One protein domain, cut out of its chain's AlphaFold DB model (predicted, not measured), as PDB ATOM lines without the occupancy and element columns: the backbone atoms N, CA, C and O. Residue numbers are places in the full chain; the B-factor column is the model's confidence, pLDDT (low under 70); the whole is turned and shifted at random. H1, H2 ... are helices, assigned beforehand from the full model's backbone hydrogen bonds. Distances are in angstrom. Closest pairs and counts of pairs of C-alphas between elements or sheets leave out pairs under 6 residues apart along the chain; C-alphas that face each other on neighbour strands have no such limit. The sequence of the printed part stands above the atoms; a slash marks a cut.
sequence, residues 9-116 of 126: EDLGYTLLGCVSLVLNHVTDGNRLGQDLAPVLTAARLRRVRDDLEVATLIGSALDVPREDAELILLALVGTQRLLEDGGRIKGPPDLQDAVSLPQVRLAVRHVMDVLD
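What this domain is: This is residues 9 to 116 of the 126 residues of an uncharacterized protein of Deinococcus sp. LM3 (UniProt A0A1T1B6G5). Look first for H1, which runs through the core with H3 side by side on it, running the other way, while a second such pair, H4 and H6, crosses H1 about at right angles. Short helices fill in at two places: H2 packs on the last residues of H1, and H5 packs on residues 10 to 17 of H1. The printed part has 108 residues with six named helices, H1 to H6 in order along the chain, and no named strand; its class is all helix. It is compact, with a radius of gyration of the C-alphas of 12.5 A, and rounded, spanning 33 by 27 by 25 A.

Where its parts are: Find C-alpha 9 at (111.789, 154.623, 86.427); from there H1 runs through residues 9 to 27, 27.0 A from first to last C-alpha. H2 follows at residues 31 to 36. Next comes H3, residues 42 to 58, 24.4 A long, ending at C-alpha 58 at (108.561, 146.232, 82.241). H4 takes residues 66 to 84 over 26.6 A, and H5 takes residues 93 to 98. H6 spans residues 101 to 115 over 20.9 A and ends at C-alpha 115 at (95.813, 158.896, 97.814).

How they stand to each other: Start at H1, the hub, which touches the five other helices. H3 touches it at a shallow tilt of 22 degrees, opposite ways, the closest C-alphas being those of Gly 12 and Thr 56, 5.5 A apart. H4 touches residues 15 to 22 of H1 about perpendicular, at 79 degrees; look at Val 19 and Ala 75, whose C-alphas are the closest at 5.4 A. H6 touches residues 11 to 18 of H1, about perpendicular at 84 degrees, closest at the C-alphas of Leu 11 and Ala 107, 6.3 A apart. H4 and H6 touch at a shallow tilt of 22 degrees, opposite ways, with the C-alphas of Leu 76 and Val 108 closest at 6.3 A. H5 touches H1 at a steep tilt of 66 degrees, closest at the C-alphas of Thr 14 and Ala 98, 5.0 A apart. H2 touches residues 22 to 27 of H1, closest at the C-alphas of Val 26 and Gly 33, 3.7 A apart. H3 and H6 stay apart. Every O i to N i+4 pair is within hydrogen-bond range in H1, H2, H3, H4, H5 and H6.

The domain as a whole: The two C-alphas farthest apart are those of Arg 31 and Ile 58, at 34.4 A. The printed part has no cut, and no link between its helices is long. The mean pLDDT of the printed part is 80.2; look for values under 70 at residues 26 to 41, 61 to 63, 89 to 91 and 95.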
ATOM      1  N   GLU A   9     110.865 155.694  86.068       80.56
ATOM      2  CA  GLU A   9     111.789 154.623  86.427       80.56
ATOM      3  C   GLU A   9     112.495 154.915  87.759       80.56
ATOM      4  O   GLU A   9     112.464 154.073  88.655       80.56
ATOM      5  N   ASP A  10     113.022 156.134  87.944       83.31
ATOM      6  CA  ASP A  10     113.632 156.556  89.216       83.31
ATOM      7  C   ASP A  10     112.643 156.422  90.378       83.31
ATOM      8  O   ASP A  10     112.981 155.909  91.447       83.31
ATOM      9  N   LEU A  11     111.395 156.851  90.160       85.00
ATOM     10  CA  LEU A  11     110.335 156.718  91.152       85.00
ATOM     11  C   LEU A  11     110.047 155.241  91.459       85.00
ATOM     12  O   LEU A  11     109.976 154.878  92.632       85.00
ATOM     13  N   GLY A  12     109.924 154.390  90.436       85.94
ATOM     14  CA  GLY A  12     109.711 152.949  90.588       85.94
ATOM     15  C   GLY A  12     110.793 152.284  91.440       85.94
ATOM     16  O   GLY A  12     110.471 151.610  92.422       85.94
ATOM     17  N   TYR A  13     112.067 152.562  91.153       87.25
ATOM     18  CA  TYR A  13     113.188 152.054  91.947       87.25
ATOM     19  C   TYR A  13     113.179 152.571  93.388       87.25
ATOM     20  O   TYR A  13     113.427 151.792  94.312       87.25
ATOM     21  N   THR A  14     112.846 153.845  93.620       89.44
ATOM     22  CA  THR A  14     112.716 154.377  94.986       89.44
ATOM     23  C   THR A  14     111.602 153.670  95.760       89.44
ATOM     24  O   THR A  14     111.815 153.280  96.913       89.44
ATOM     25  N   LEU A  15     110.426 153.470  95.151       90.00
ATOM     26  CA  LEU A  15     109.305 152.762  95.779       90.00
ATOM     27  C   LEU A  15     109.686 151.311  96.101       90.00
ATOM     28  O   LEU A  15     109.552 150.876  97.247       90.00
ATOM     29  N   LEU A  16     110.223 150.586  95.116       88.75
ATOM     30  CA  LEU A  16     110.680 149.206  95.264       88.75
ATOM     31  C   LEU A  16     111.746 149.073  96.360       88.75
ATOM     32  O   LEU A  16     111.669 148.168  97.196       88.75
ATOM     33  N   GLY A  17     112.718 149.985  96.387       88.56
ATOM     34  CA  GLY A  17     113.788 150.004  97.377       88.56
ATOM     35  C   GLY A  17     113.275 150.236  98.797       88.56
ATOM     36  O   GLY A  17     113.652 149.499  99.708       88.56
ATOM     37  N   CYS A  18     112.359 151.189  98.988       88.81
ATOM     38  CA  CYS A  18     111.757 151.469 100.295       88.81
ATOM     39  C   CYS A  18     110.928 150.287 100.813       88.81
ATOM     40  O   CYS A  18     111.073 149.886 101.968       88.81
ATOM     41  N   VAL A  19     110.095 149.687  99.956       88.88
ATOM     42  CA  VAL A  19     109.283 148.518 100.329       88.88
ATOM     43  C   VAL A  19     110.179 147.316 100.645       88.88
ATOM     44  O   VAL A  19     109.977 146.661 101.668       88.88
ATOM     45  N   SER A  20     111.206 147.055  99.830       86.25
ATOM     46  CA  SER A  20     112.164 145.963 100.061       86.25
ATOM     47  C   SER A  20     112.948 146.153 101.361       86.25
ATOM     48  O   SER A  20     113.151 145.202 102.119       86.25
ATOM     49  N   LEU A  21     113.356 147.389 101.658       82.62
ATOM     50  CA  LEU A  21     114.050 147.726 102.896       82.62
ATOM     51  C   LEU A  21     113.174 147.446 104.108       82.62
ATOM     52  O   LEU A  21     113.610 146.755 105.031       82.62
ATOM     53  N   VAL A  22     111.958 147.988 104.106       81.44
ATOM     54  CA  VAL A  22     111.025 147.842 105.221       81.44
ATOM     55  C   VAL A  22     110.644 146.384 105.401       81.44
ATOM     56  O   VAL A  22     110.630 145.917 106.532       81.44
ATOM     57  N   LEU A  23     110.433 145.634 104.319       79.69
ATOM     58  CA  LEU A  23     110.181 144.200 104.391       79.69
ATOM     59  C   LEU A  23     111.305 143.460 105.133       79.69
ATOM     60  O   LEU A  23     111.011 142.712 106.062       79.69
ATOM     61  N   ASN A  24     112.568 143.711 104.775       76.44
ATOM     62  CA  ASN A  24     113.718 143.095 105.446       76.44
ATOM     63  C   ASN A  24     113.830 143.542 106.916       76.44
ATOM     64  O   ASN A  24     114.123 142.742 107.800       76.44
ATOM     65  N   HIS A  25     113.532 144.808 107.215       73.00
ATOM     66  CA  HIS A  25     113.640 145.337 108.576       73.00
ATOM     67  C   HIS A  25     112.485 144.900 109.492       73.00
ATOM     68  O   HIS A  25     112.714 144.653 110.675       73.00
ATOM     69  N   VAL A  26     111.268 144.755 108.961       64.62
ATOM     70  CA  VAL A  26     110.119 144.171 109.669       64.62
ATOM     71  C   VAL A  26     110.408 142.720 110.044       64.62
ATOM     72  O   VAL A  26     110.037 142.289 111.134       64.62
ATOM     73  N   THR A  27     111.124 141.974 109.197       60.22
ATOM     74  CA  THR A  27     111.508 140.589 109.501       60.22
ATOM     75  C   THR A  27     112.676 140.457 110.481       60.22
ATOM     76  O   THR A  27     112.789 139.419 111.127       60.22
ATOM     77  N   ASP A  28     113.493 141.498 110.651       64.12
ATOM     78  CA  ASP A  28     114.705 141.469 111.487       64.12
ATOM     79  C   ASP A  28     114.465 141.834 112.969       64.12
ATOM     80  O   ASP A  28     115.405 141.867 113.763       64.12
ATOM     81  N   GLY A  29     113.224 142.135 113.374       60.78
ATOM     82  CA  GLY A  29     112.881 142.433 114.776       60.78
ATOM     83  C   GLY A  29     113.495 143.726 115.336       60.78
ATOM     84  O   GLY A  29     113.568 143.904 116.553       60.78
ATOM     85  N   ASN A  30     113.950 144.632 114.467       68.19
ATOM     86  CA  ASN A  30     114.503 145.931 114.854       68.19
ATOM     87  C   ASN A  30     113.398 146.946 115.219       68.19
ATOM     88  O   ASN A  30     112.213 146.686 115.031       68.19
ATOM     89  N   ARG A  31     113.781 148.120 115.746       66.31
ATOM     90  CA  ARG A  31     112.839 149.162 116.203       66.31
ATOM     91  C   ARG A  31     111.861 149.609 115.108       66.31
ATOM     92  O   ARG A  31     110.675 149.727 115.378       66.31
ATOM     93  N   LEU A  32     112.341 149.768 113.872       67.31
ATOM     94  CA  LEU A  32     111.490 150.074 112.719       67.31
ATOM     95  C   LEU A  32     110.473 148.946 112.478       67.31
ATOM     96  O   LEU A  32     109.292 149.201 112.272       67.31
ATOM     97  N   GLY A  33     110.921 147.693 112.562       65.75
ATOM     98  CA  GLY A  33     110.060 146.522 112.484       65.75
ATOM     99  C   GLY A  33     109.027 146.455 113.607       65.75
ATOM    100  O   GLY A  33     107.889 146.103 113.338       65.75
ATOM    101  N   GLN A  34     109.368 146.846 114.836       68.06
ATOM    102  CA  GLN A  34     108.424 146.891 115.963       68.06
ATOM    103  C   GLN A  34     107.357 147.980 115.795       68.06
ATOM    104  O   GLN A  34     106.192 147.731 116.095       68.06
ATOM    105  N   ASP A  35     107.740 149.150 115.282       67.06
ATOM    106  CA  ASP A  35     106.822 150.271 115.048       67.06
ATOM    107  C   ASP A  35     105.861 149.986 113.873       67.06
ATOM    108  O   ASP A  35     104.720 150.450 113.865       67.06
ATOM    109  N   LEU A  36     106.303 149.194 112.888       66.75
ATOM    110  CA  LEU A  36     105.568 148.920 111.649       66.75
ATOM    111  C   LEU A  36     104.824 147.572 111.625       66.75
ATOM    112  O   LEU A  36     103.795 147.461 110.958       66.75
ATOM    113  N   ALA A  37     105.294 146.555 112.356       66.94
ATOM    114  CA  ALA A  37     104.703 145.210 112.383       66.94
ATOM    115  C   ALA A  37     103.209 145.145 112.758       66.94
ATOM    116  O   ALA A  37     102.522 144.277 112.217       66.94
ATOM    117  N   PRO A  38     102.655 146.020 113.626       66.19
ATOM    118  CA  PRO A  38     101.220 146.002 113.925       66.19
ATOM    119  C   PRO A  38     100.337 146.353 112.720       66.19
ATOM    120  O   PRO A  38      99.167 145.982 112.691       66.19
ATOM    121  N   VAL A  39     100.888 147.078 111.740       63.91
ATOM    122  CA  VAL A  39     100.158 147.611 110.579       63.91
ATOM    123  C   VAL A  39     100.518 146.851 109.297       63.91
ATOM    124  O   VAL A  39      99.689 146.700 108.402       63.91
ATOM    125  N   LEU A  40     101.742 146.321 109.214       69.31
ATOM    126  CA  LEU A  40     102.283 145.668 108.027       69.31
ATOM    127  C   LEU A  40     102.497 144.174 108.257       69.31
ATOM    128  O   LEU A  40     103.396 143.758 108.985       69.31
ATOM    129  N   THR A  41     101.731 143.339 107.550       69.88
ATOM    130  CA  THR A  41     102.079 141.915 107.448       69.88
ATOM    131  C   THR A  41     103.168 141.727 106.392       69.88
ATOM    132  O   THR A  41     103.080 142.269 105.287       69.88
ATOM    133  N   ALA A  42     104.176 140.902 106.696       71.50
ATOM    134  CA  ALA A  42     105.251 140.586 105.751       71.50
ATOM    135  C   ALA A  42     104.721 139.999 104.426       71.50
ATOM    136  O   ALA A  42     105.325 140.201 103.380       71.50
ATOM    137  N   ALA A  43     103.574 139.309 104.452       77.75
ATOM    138  CA  ALA A  43     102.938 138.756 103.259       77.75
ATOM    139  C   ALA A  43     102.390 139.843 102.315       77.75
ATOM    140  O   ALA A  43     102.629 139.771 101.113       77.75
ATOM    141  N   ARG A  44     101.703 140.869 102.843       81.94
ATOM    142  CA  ARG A  44     101.189 141.981 102.022       81.94
ATOM    143  C   ARG A  44     102.319 142.825 101.440       81.94
ATOM    144  O   ARG A  44     102.295 143.125 100.255       81.94
ATOM    145  N   LEU A  45     103.341 143.132 102.243       81.19
ATOM    146  CA  LEU A  45     104.526 143.852 101.764       81.19
ATOM    147  C   LEU A  45     105.284 143.088 100.676       81.19
ATOM    148  O   LEU A  45     105.731 143.709  99.721       81.19
ATOM    149  N   ARG A  46     105.411 141.757 100.792       86.19
ATOM    150  CA  ARG A  46     106.006 140.921  99.733       86.19
ATOM    151  C   ARG A  46     105.231 141.033  98.430       86.19
ATOM    152  O   ARG A  46     105.837 141.286  97.402       86.19
ATOM    153  N   ARG A  47     103.903 140.927  98.498       89.38
ATOM    154  CA  ARG A  47     103.039 141.049  97.321       89.38
ATOM    155  C   ARG A  47     103.220 142.407  96.632       89.38
ATOM    156  O   ARG A  47     103.495 142.449  95.444       89.38
ATOM    157  N   VAL A  48     103.168 143.502  97.396       88.88
ATOM    158  CA  VAL A  48     103.418 144.864  96.884       88.88
ATOM    159  C   VAL A  48     104.827 144.997  96.295       88.88
ATOM    160  O   VAL A  48     104.996 145.586  95.235       88.88
ATOM    161  N   ARG A  49     105.849 144.444  96.958       89.44
ATOM    162  CA  ARG A  49     107.239 144.451  96.477       89.44
ATOM    163  C   ARG A  49     107.375 143.741  95.131       89.44
ATOM    164  O   ARG A  49     108.054 144.263  94.254       89.44
ATOM    165  N   ASP A  50     106.737 142.587  94.973       88.75
ATOM    166  CA  ASP A  50     106.782 141.808  93.735       88.75
ATOM    167  C   ASP A  50     106.038 142.535  92.597       88.75
ATOM    168  O   ASP A  50     106.551 142.612  91.482       88.75
ATOM    169  N   ASP A  51     104.892 143.163  92.887       88.19
ATOM    170  CA  ASP A  51     104.153 143.987  91.916       88.19
ATOM    171  C   ASP A  51     104.997 145.189  91.439       88.19
ATOM    172  O   ASP A  51     105.062 145.485  90.242       88.19
ATOM    173  N   LEU A  52     105.694 145.861  92.367       87.88
ATOM    174  CA  LEU A  52     106.610 146.967  92.068       87.88
ATOM    175  C   LEU A  52     107.817 146.519  91.238       87.88
ATOM    176  O   LEU A  52     108.232 147.235  90.327       87.88
ATOM    177  N   GLU A  53     108.380 145.348  91.541       88.12
ATOM    178  CA  GLU A  53     109.493 144.769  90.787       88.12
ATOM    179  C   GLU A  53     109.077 144.493  89.341       88.12
ATOM    180  O   GLU A  53     109.759 144.931  88.415       88.12
ATOM    181  N   VAL A  54     107.918 143.861  89.133       85.88
ATOM    182  CA  VAL A  54     107.376 143.615  87.790       85.88
ATOM    183  C   VAL A  54     107.145 144.929  87.047       85.88
ATOM    184  O   VAL A  54     107.614 145.063  85.917       85.88
ATOM    185  N   ALA A  55     106.479 145.904  87.674       82.94
ATOM    186  CA  ALA A  55     106.177 147.190  87.047       82.94
ATOM    187  C   ALA A  55     107.445 147.956  86.634       82.94
ATOM    188  O   ALA A  55     107.501 148.518  85.538       82.94
ATOM    189  N   THR A  56     108.474 147.930  87.487       82.44
ATOM    190  CA  THR A  56     109.770 148.570  87.223       82.44
ATOM    191  C   THR A  56     110.503 147.867  86.079       82.44
ATOM    192  O   THR A  56     110.991 148.531  85.169       82.44
ATOM    193  N   LEU A  57     110.518 146.529  86.060       80.75
ATOM    194  CA  LEU A  57     111.190 145.740  85.019       80.75
ATOM    195  C   LEU A  57     110.582 145.924  83.623       80.75
ATOM    196  O   LEU A  57     111.308 145.900  82.632       80.75
ATOM    197  N   ILE A  58     109.259 146.077  83.529       80.62
ATOM    198  CA  ILE A  58     108.561 146.232  82.241       80.62
ATOM    199  C   ILE A  58     108.334 147.699  81.849       80.62
ATOM    200  O   ILE A  58     107.810 147.961  80.765       80.62
ATOM    201  N   GLY A  59     108.690 148.649  82.722       70.69
ATOM    202  CA  GLY A  59     108.466 150.080  82.514       70.69
ATOM    203  C   GLY A  59     106.986 150.472  82.442       70.69
ATOM    204  O   GLY A  59     106.636 151.428  81.746       70.69
ATOM    205  N   SER A  60     106.092 149.729  83.105       71.50
ATOM    206  CA  SER A  60     104.660 150.044  83.096       71.50
ATOM    207  C   SER A  60     104.340 151.210  84.025       71.50
ATOM    208  O   SER A  60     104.976 151.386  85.064       71.50
ATOM    209  N   ALA A  61     103.279 151.954  83.706       66.44
ATOM    210  CA  ALA A  61     102.688 152.873  84.669       66.44
ATOM    211  C   ALA A  61     102.283 152.101  85.935       66.44
ATOM    212  O   ALA A  61     101.623 151.064  85.846       66.44
ATOM    213  N   LEU A  62     102.689 152.600  87.103       67.88
ATOM    214  CA  LEU A  62     102.251 152.063  88.385       67.88
ATOM    215  C   LEU A  62     100.758 152.368  88.579       67.88
ATOM    216  O   LEU A  62     100.400 153.472  88.986       67.88
ATOM    217  N   ASP A  63      99.898 151.392  88.300       69.81
ATOM    218  CA  ASP A  63      98.486 151.425  88.688       69.81
ATOM    219  C   ASP A  63      98.309 150.622  89.979       69.81
ATOM    220  O   ASP A  63      98.092 149.410  89.974       69.81
ATOM    221  N   VAL A  64      98.537 151.299  91.103       70.38
ATOM    222  CA  VAL A  64      98.575 150.675  92.424       70.38
ATOM    223  C   VAL A  64      97.217 150.850  93.109       70.38
ATOM    224  O   VAL A  64      96.775 151.991  93.285       70.38
ATOM    225  N   PRO A  65      96.553 149.763  93.547       78.50
ATOM    226  CA  PRO A  65      95.346 149.852  94.361       78.50
ATOM    227  C   PRO A  65      95.544 150.761  95.578       78.50
ATOM    228  O   PRO A  65      96.615 150.791  96.178       78.50
ATOM    229  N   ARG A  66      94.493 151.475  96.001       79.94
ATOM    230  CA  ARG A  66      94.585 152.424  97.127       79.94
ATOM    231  C   ARG A  66      95.160 151.792  98.403       79.94
ATOM    232  O   ARG A  66      96.010 152.402  99.040       79.94
ATOM    233  N   GLU A  67      94.727 150.575  98.743       79.88
ATOM    234  CA  GLU A  67      95.244 149.828  99.903       79.88
ATOM    235  C   GLU A  67      96.765 149.642  99.813       79.88
ATOM    236  O   GLU A  67      97.482 149.806 100.793       79.88
ATOM    237  N   ASP A  68      97.283 149.382  98.619       85.56
ATOM    238  CA  ASP A  68      98.711 149.190  98.403       85.56
ATOM    239  C   ASP A  68      99.469 150.513  98.422       85.56
ATOM    240  O   ASP A  68     100.574 150.573  98.952       85.56
ATOM    241  N   ALA A  69      98.861 151.596  97.932       85.88
ATOM    242  CA  ALA A  69      99.415 152.940  98.057       85.88
ATOM    243  C   ALA A  69      99.560 153.364  99.534       85.88
ATOM    244  O   ALA A  69     100.560 153.986  99.890       85.88
ATOM    245  N   GLU A  70      98.632 152.975 100.414       86.50
ATOM    246  CA  GLU A  70      98.751 153.196 101.866       86.50
ATOM    247  C   GLU A  70      99.927 152.405 102.468       86.50
ATOM    248  O   GLU A  70     100.700 152.944 103.266       86.50
ATOM    249  N   LEU A  71     100.124 151.151 102.043       86.19
ATOM    250  CA  LEU A  71     101.258 150.323 102.479       86.19
ATOM    251  C   LEU A  71     102.598 150.875 101.970       86.19
ATOM    252  O   LEU A  71     103.579 150.913 102.717       86.19
ATOM    253  N   ILE A  72     102.639 151.338 100.718       89.56
ATOM    254  CA  ILE A  72     103.806 151.995 100.123       89.56
ATOM    255  C   ILE A  72     104.123 153.291 100.873       89.56
ATOM    256  O   ILE A  72     105.282 153.520 101.220       89.56
ATOM    257  N   LEU A  73     103.118 154.122 101.174       89.94
ATOM    258  CA  LEU A  73     103.308 155.356 101.939       89.94
ATOM    259  C   LEU A  73     103.910 155.064 103.314       89.94
ATOM    260  O   LEU A  73     104.857 155.731 103.731       89.94
ATOM    261  N   LEU A  74     103.403 154.045 104.005       87.00
ATOM    262  CA  LEU A  74     103.936 153.644 105.301       87.00
ATOM    263  C   LEU A  74     105.403 153.190 105.197       87.00
ATOM    264  O   LEU A  74     106.228 153.571 106.032       87.00
ATOM    265  N   ALA A  75     105.757 152.442 104.146       88.44
ATOM    266  CA  ALA A  75     107.138 152.034 103.896       88.44
ATOM    267  C   ALA A  75     108.064 153.226 103.580       88.44
ATOM    268  O   ALA A  75     109.208 153.278 104.043       88.44
ATOM    269  N   LEU A  76     107.562 154.216 102.838       91.00
ATOM    270  CA  LEU A  76     108.281 155.451 102.531       91.00
ATOM    271  C   LEU A  76     108.537 156.288 103.785       91.00
ATOM    272  O   LEU A  76     109.667 156.711 104.013       91.00
ATOM    273  N   VAL A  77     107.521 156.487 104.627       88.38
ATOM    274  CA  VAL A  77     107.653 157.242 105.883       88.38
ATOM    275  C   VAL A  77     108.608 156.535 106.846       88.38
ATOM    276  O   VAL A  77     109.466 157.186 107.445       88.38
ATOM    277  N   GLY A  78     108.525 155.204 106.952       84.19
ATOM    278  CA  GLY A  78     109.465 154.408 107.744       84.19
ATOM    279  C   GLY A  78     110.912 154.571 107.268       84.19
ATOM    280  O   GLY A  78     111.813 154.835 108.066       84.19
ATOM    281  N   THR A  79     111.129 154.493 105.955       87.12
ATOM    282  CA  THR A  79     112.447 154.710 105.344       87.12
ATOM    283  C   THR A  79     112.944 156.143 105.541       87.12
ATOM    284  O   THR A  79     114.103 156.348 105.900       87.12
ATOM    285  N   GLN A  80     112.077 157.145 105.369       89.38
ATOM    286  CA  GLN A  80     112.422 158.548 105.600       89.38
ATOM    287  C   GLN A  80     112.903 158.758 107.035       89.38
ATOM    288  O   GLN A  80     113.950 159.371 107.242       89.38
ATOM    289  N   ARG A  81     112.172 158.215 108.015       85.00
ATOM    290  CA  ARG A  81     112.534 158.323 109.428       85.00
ATOM    291  C   ARG A  81     113.888 157.680 109.713       85.00
ATOM    292  O   ARG A  81     114.718 158.292 110.378       85.00
ATOM    293  N   LEU A  82     114.126 156.486 109.169       83.38
ATOM    294  CA  LEU A  82     115.406 155.792 109.295       83.38
ATOM    295  C   LEU A  82     116.567 156.654 108.778       83.38
ATOM    296  O   LEU A  82     117.583 156.770 109.457       83.38
ATOM    297  N   LEU A  83     116.412 157.268 107.602       85.31
ATOM    298  CA  LEU A  83     117.435 158.129 107.005       85.31
ATOM    299  C   LEU A  83     117.653 159.421 107.810       85.31
ATOM    300  O   LEU A  83     118.794 159.846 107.981       85.31
ATOM    301  N   GLU A  84     116.585 160.035 108.326       86.44
ATOM    302  CA  GLU A  84     116.659 161.235 109.176       86.44
ATOM    303  C   GLU A  84     117.355 160.960 110.516       86.44
ATOM    304  O   GLU A  84     118.099 161.810 111.005       86.44
ATOM    305  N   ASP A  85     117.197 159.754 111.066       83.25
ATOM    306  CA  ASP A  85     117.893 159.297 112.273       83.25
ATOM    307  C   ASP A  85     119.354 158.849 111.994       83.25
ATOM    308  O   ASP A  85     120.045 158.353 112.886       83.25
ATOM    309  N   GLY A  86     119.856 159.023 110.763       79.06
ATOM    310  CA  GLY A  86     121.219 158.646 110.359       79.06
ATOM    311  C   GLY A  86     121.407 157.148 110.094       79.06
ATOM    312  O   GLY A  86     122.540 156.665 109.986       79.06
ATOM    313  N   GLY A  87     120.305 156.402 109.996       75.19
ATOM    314  CA  GLY A  87     120.291 155.001 109.614       75.19
ATOM    315  C   GLY A  87     120.859 154.795 108.214       75.19
ATOM    316  O   GLY A  87     120.709 155.626 107.318       75.19
ATOM    317  N   ARG A  88     121.546 153.668 108.028       70.06
ATOM    318  CA  ARG A  88     122.125 153.286 106.739       70.06
ATOM    319  C   ARG A  88     121.397 152.087 106.175       70.06
ATOM    320  O   ARG A  88     121.131 151.120 106.886       70.06
ATOM    321  N   ILE A  89     121.162 152.145 104.876       68.75
ATOM    322  CA  ILE A  89     120.566 151.058 104.121       68.75
ATOM    323  C   ILE A  89     121.656 150.039 103.815       68.75
ATOM    324  O   ILE A  89     122.671 150.365 103.206       68.75
ATOM    325  N   LYS A  90     121.451 148.797 104.252       66.19
ATOM    326  CA  LYS A  90     122.250 147.656 103.806       66.19
ATOM    327  C   LYS A  90     121.464 146.956 102.706       66.19
ATOM    328  O   LYS A  90     120.439 146.343 102.985       66.19
ATOM    329  N   GLY A  91     121.926 147.071 101.470       66.31
ATOM    330  CA  GLY A  91     121.277 146.460 100.315       66.31
ATOM    331  C   GLY A  91     122.183 146.443  99.084       66.31
ATOM    332  O   GLY A  91     123.314 146.927  99.160       66.31
ATOM    333  N   PRO A  92     121.709 145.880  97.968       70.31
ATOM    334  CA  PRO A  92     122.335 146.025  96.657       70.31
ATOM    335  C   PRO A  92     122.658 147.504  96.327       70.31
ATOM    336  O   PRO A  92     121.896 148.379  96.750       70.31
ATOM    337  N   PRO A  93     123.783 147.819  95.649       72.81
ATOM    338  CA  PRO A  93     124.209 149.201  95.379       72.81
ATOM    339  C   PRO A  93     123.157 150.044  94.647       72.81
ATOM    340  O   PRO A  93     122.907 151.185  95.016       72.81
ATOM    341  N   ASP A  94     122.479 149.434  93.683       70.81
ATOM    342  CA  ASP A  94     121.343 149.967  92.935       70.81
ATOM    343  C   ASP A  94     120.210 150.453  93.851       70.81
ATOM    344  O   ASP A  94     119.685 151.551  93.667       70.81
ATOM    345  N   LEU A  95     119.888 149.700  94.907       68.44
ATOM    346  CA  LEU A  95     118.890 150.120  95.892       68.44
ATOM    347  C   LEU A  95     119.412 151.199  96.848       68.44
ATOM    348  O   LEU A  95     118.622 151.989  97.357       68.44
ATOM    349  N   GLN A  96     120.719 151.256  97.115       73.50
ATOM    350  CA  GLN A  96     121.291 152.326  97.941       73.50
ATOM    351  C   GLN A  96     121.249 153.673  97.211       73.50
ATOM    352  O   GLN A  96     120.914 154.685  97.826       73.50
ATOM    353  N   ASP A  97     121.522 153.671  95.906       78.31
ATOM    354  CA  ASP A  97     121.493 154.871  95.068       78.31
ATOM    355  C   ASP A  97     120.058 155.360  94.803       78.31
ATOM    356  O   ASP A  97     119.816 156.565  94.699       78.31
ATOM    357  N   ALA A  98     119.091 154.438  94.746       80.81
ATOM    358  CA  ALA A  98     117.675 154.747  94.544       80.81
ATOM    359  C   ALA A  98     116.932 155.197  95.818       80.81
ATOM    360  O   ALA A  98     115.807 155.699  95.727       80.81
ATOM    361  N   VAL A  99     117.518 155.007  97.009       86.94
ATOM    362  CA  VAL A  99     116.873 155.301  98.298       86.94
ATOM    363  C   VAL A  99     117.660 156.365  99.067       86.94
ATOM    364  O   VAL A  99     118.263 156.131 100.116       86.94
ATOM    365  N   SER A 100     117.614 157.588  98.543       88.00
ATOM    366  CA  SER A 100     118.119 158.792  99.210       88.00
ATOM    367  C   SER A 100     116.991 159.644  99.805       88.00
ATOM    368  O   SER A 100     115.860 159.642  99.321       88.00
ATOM    369  N   LEU A 101     117.290 160.444 100.836       88.19
ATOM    370  CA  LEU A 101     116.287 161.302 101.486       88.19
ATOM    371  C   LEU A 101     115.538 162.240 100.503       88.19
ATOM    372  O   LEU A 101     114.318 162.366 100.633       88.19
ATOM    373  N   PRO A 102     116.193 162.879  99.507       89.44
ATOM    374  CA  PRO A 102     115.489 163.663  98.491       89.44
ATOM    375  C   PRO A 102     114.506 162.841  97.644       89.44
ATOM    376  O   PRO A 102     113.378 163.289  97.432       89.44
ATOM    377  N   GLN A 103     114.907 161.646  97.198       88.44
ATOM    378  CA  GLN A 103     114.061 160.750  96.401       88.44
ATOM    379  C   GLN A 103     112.882 160.223  97.221       88.44
ATOM    380  O   GLN A 103     111.747 160.266  96.758       88.44
ATOM    381  N   VAL A 104     113.119 159.816  98.471       90.06
ATOM    382  CA  VAL A 104     112.056 159.340  99.365       90.06
ATOM    383  C   VAL A 104     111.014 160.435  99.593       90.06
ATOM    384  O   VAL A 104     109.821 160.182  99.462       90.06
ATOM    385  N   ARG A 105     111.429 161.685  99.845       90.38
ATOM    386  CA  ARG A 105     110.492 162.814 100.020       90.38
ATOM    387  C   ARG A 105     109.674 163.111  98.767       90.38
ATOM    388  O   ARG A 105     108.512 163.498  98.868       90.38
ATOM    389  N   LEU A 106     110.277 162.971  97.592       89.19
ATOM    390  CA  LEU A 106     109.565 163.089  96.328       89.19
ATOM    391  C   LEU A 106     108.532 161.966  96.171       89.19
ATOM    392  O   LEU A 106     107.383 162.252  95.846       89.19
ATOM    393  N   ALA A 107     108.928 160.721  96.431       89.38
ATOM    394  CA  ALA A 107     108.049 159.564  96.346       89.38
ATOM    395  C   ALA A 107     106.872 159.661  97.329       89.38
ATOM    396  O   ALA A 107     105.741 159.377  96.945       89.38
ATOM    397  N   VAL A 108     107.102 160.158  98.552       90.75
ATOM    398  CA  VAL A 108     106.034 160.452  99.525       90.75
ATOM    399  C   VAL A 108     105.006 161.408  98.932       90.75
ATOM    400  O   VAL A 108     103.819 161.101  98.963       90.75
ATOM    401  N   ARG A 109     105.444 162.537  98.355       88.88
ATOM    402  CA  ARG A 109     104.523 163.495  97.719       88.88
ATOM    403  C   ARG A 109     103.713 162.835  96.610       88.88
ATOM    404  O   ARG A 109     102.502 162.980  96.589       88.88
ATOM    405  N   HIS A 110     104.370 162.062  95.747       85.94
ATOM    406  CA  HIS A 110     103.692 161.392  94.643       85.94
ATOM    407  C   HIS A 110     102.621 160.404  95.125       85.94
ATOM    408  O   HIS A 110     101.506 160.393  94.612       85.94
ATOM    409  N   VAL A 111     102.934 159.584  96.130       87.31
ATOM    410  CA  VAL A 111     101.977 158.615  96.681       87.31
ATOM    411  C   VAL A 111     100.835 159.324  97.414       87.31
ATOM    412  O   VAL A 111      99.683 158.921  97.270       87.31
ATOM    413  N   MET A 112     101.117 160.410  98.141       87.69
ATOM    414  CA  MET A 112     100.071 161.243  98.743       87.69
ATOM    415  C   MET A 112      99.147 161.856  97.685       87.69
ATOM    416  O   MET A 112      97.933 161.765  97.834       87.69
ATOM    417  N   ASP A 113      99.690 162.370  96.578       85.69
ATOM    418  CA  ASP A 113      98.892 162.903  95.467       85.69
ATOM    419  C   ASP A 113      97.975 161.834  94.844       85.69
ATOM    420  O   ASP A 113      96.901 162.156  94.337       85.69
ATOM    421  N   VAL A 114      98.381 160.559  94.851       80.56
ATOM    422  CA  VAL A 114      97.536 159.434  94.412       80.56
ATOM    423  C   VAL A 114      96.438 159.142  95.437       80.56
ATOM    424  O   VAL A 114      95.285 158.943  95.057       80.56
ATOM    425  N   LEU A 115      96.767 159.147  96.730       83.56
ATOM    426  CA  LEU A 115      95.813 158.896  97.814       83.56
ATOM    427  C   LEU A 115      94.784 160.025  97.986       83.56
ATOM    428  O   LEU A 115      93.646 159.754  98.380       83.56
ATOM    429  N   ASP A 116      95.142 161.262  97.659       85.00
ATOM    430  CA  ASP A 116      94.236 162.412  97.708       85.00
ATOM    431  C   ASP A 116      93.241 162.435  96.537       85.00
ATOM    432  O   ASP A 116      92.228 163.143  96.586       85.00
TER     433      ASP A 116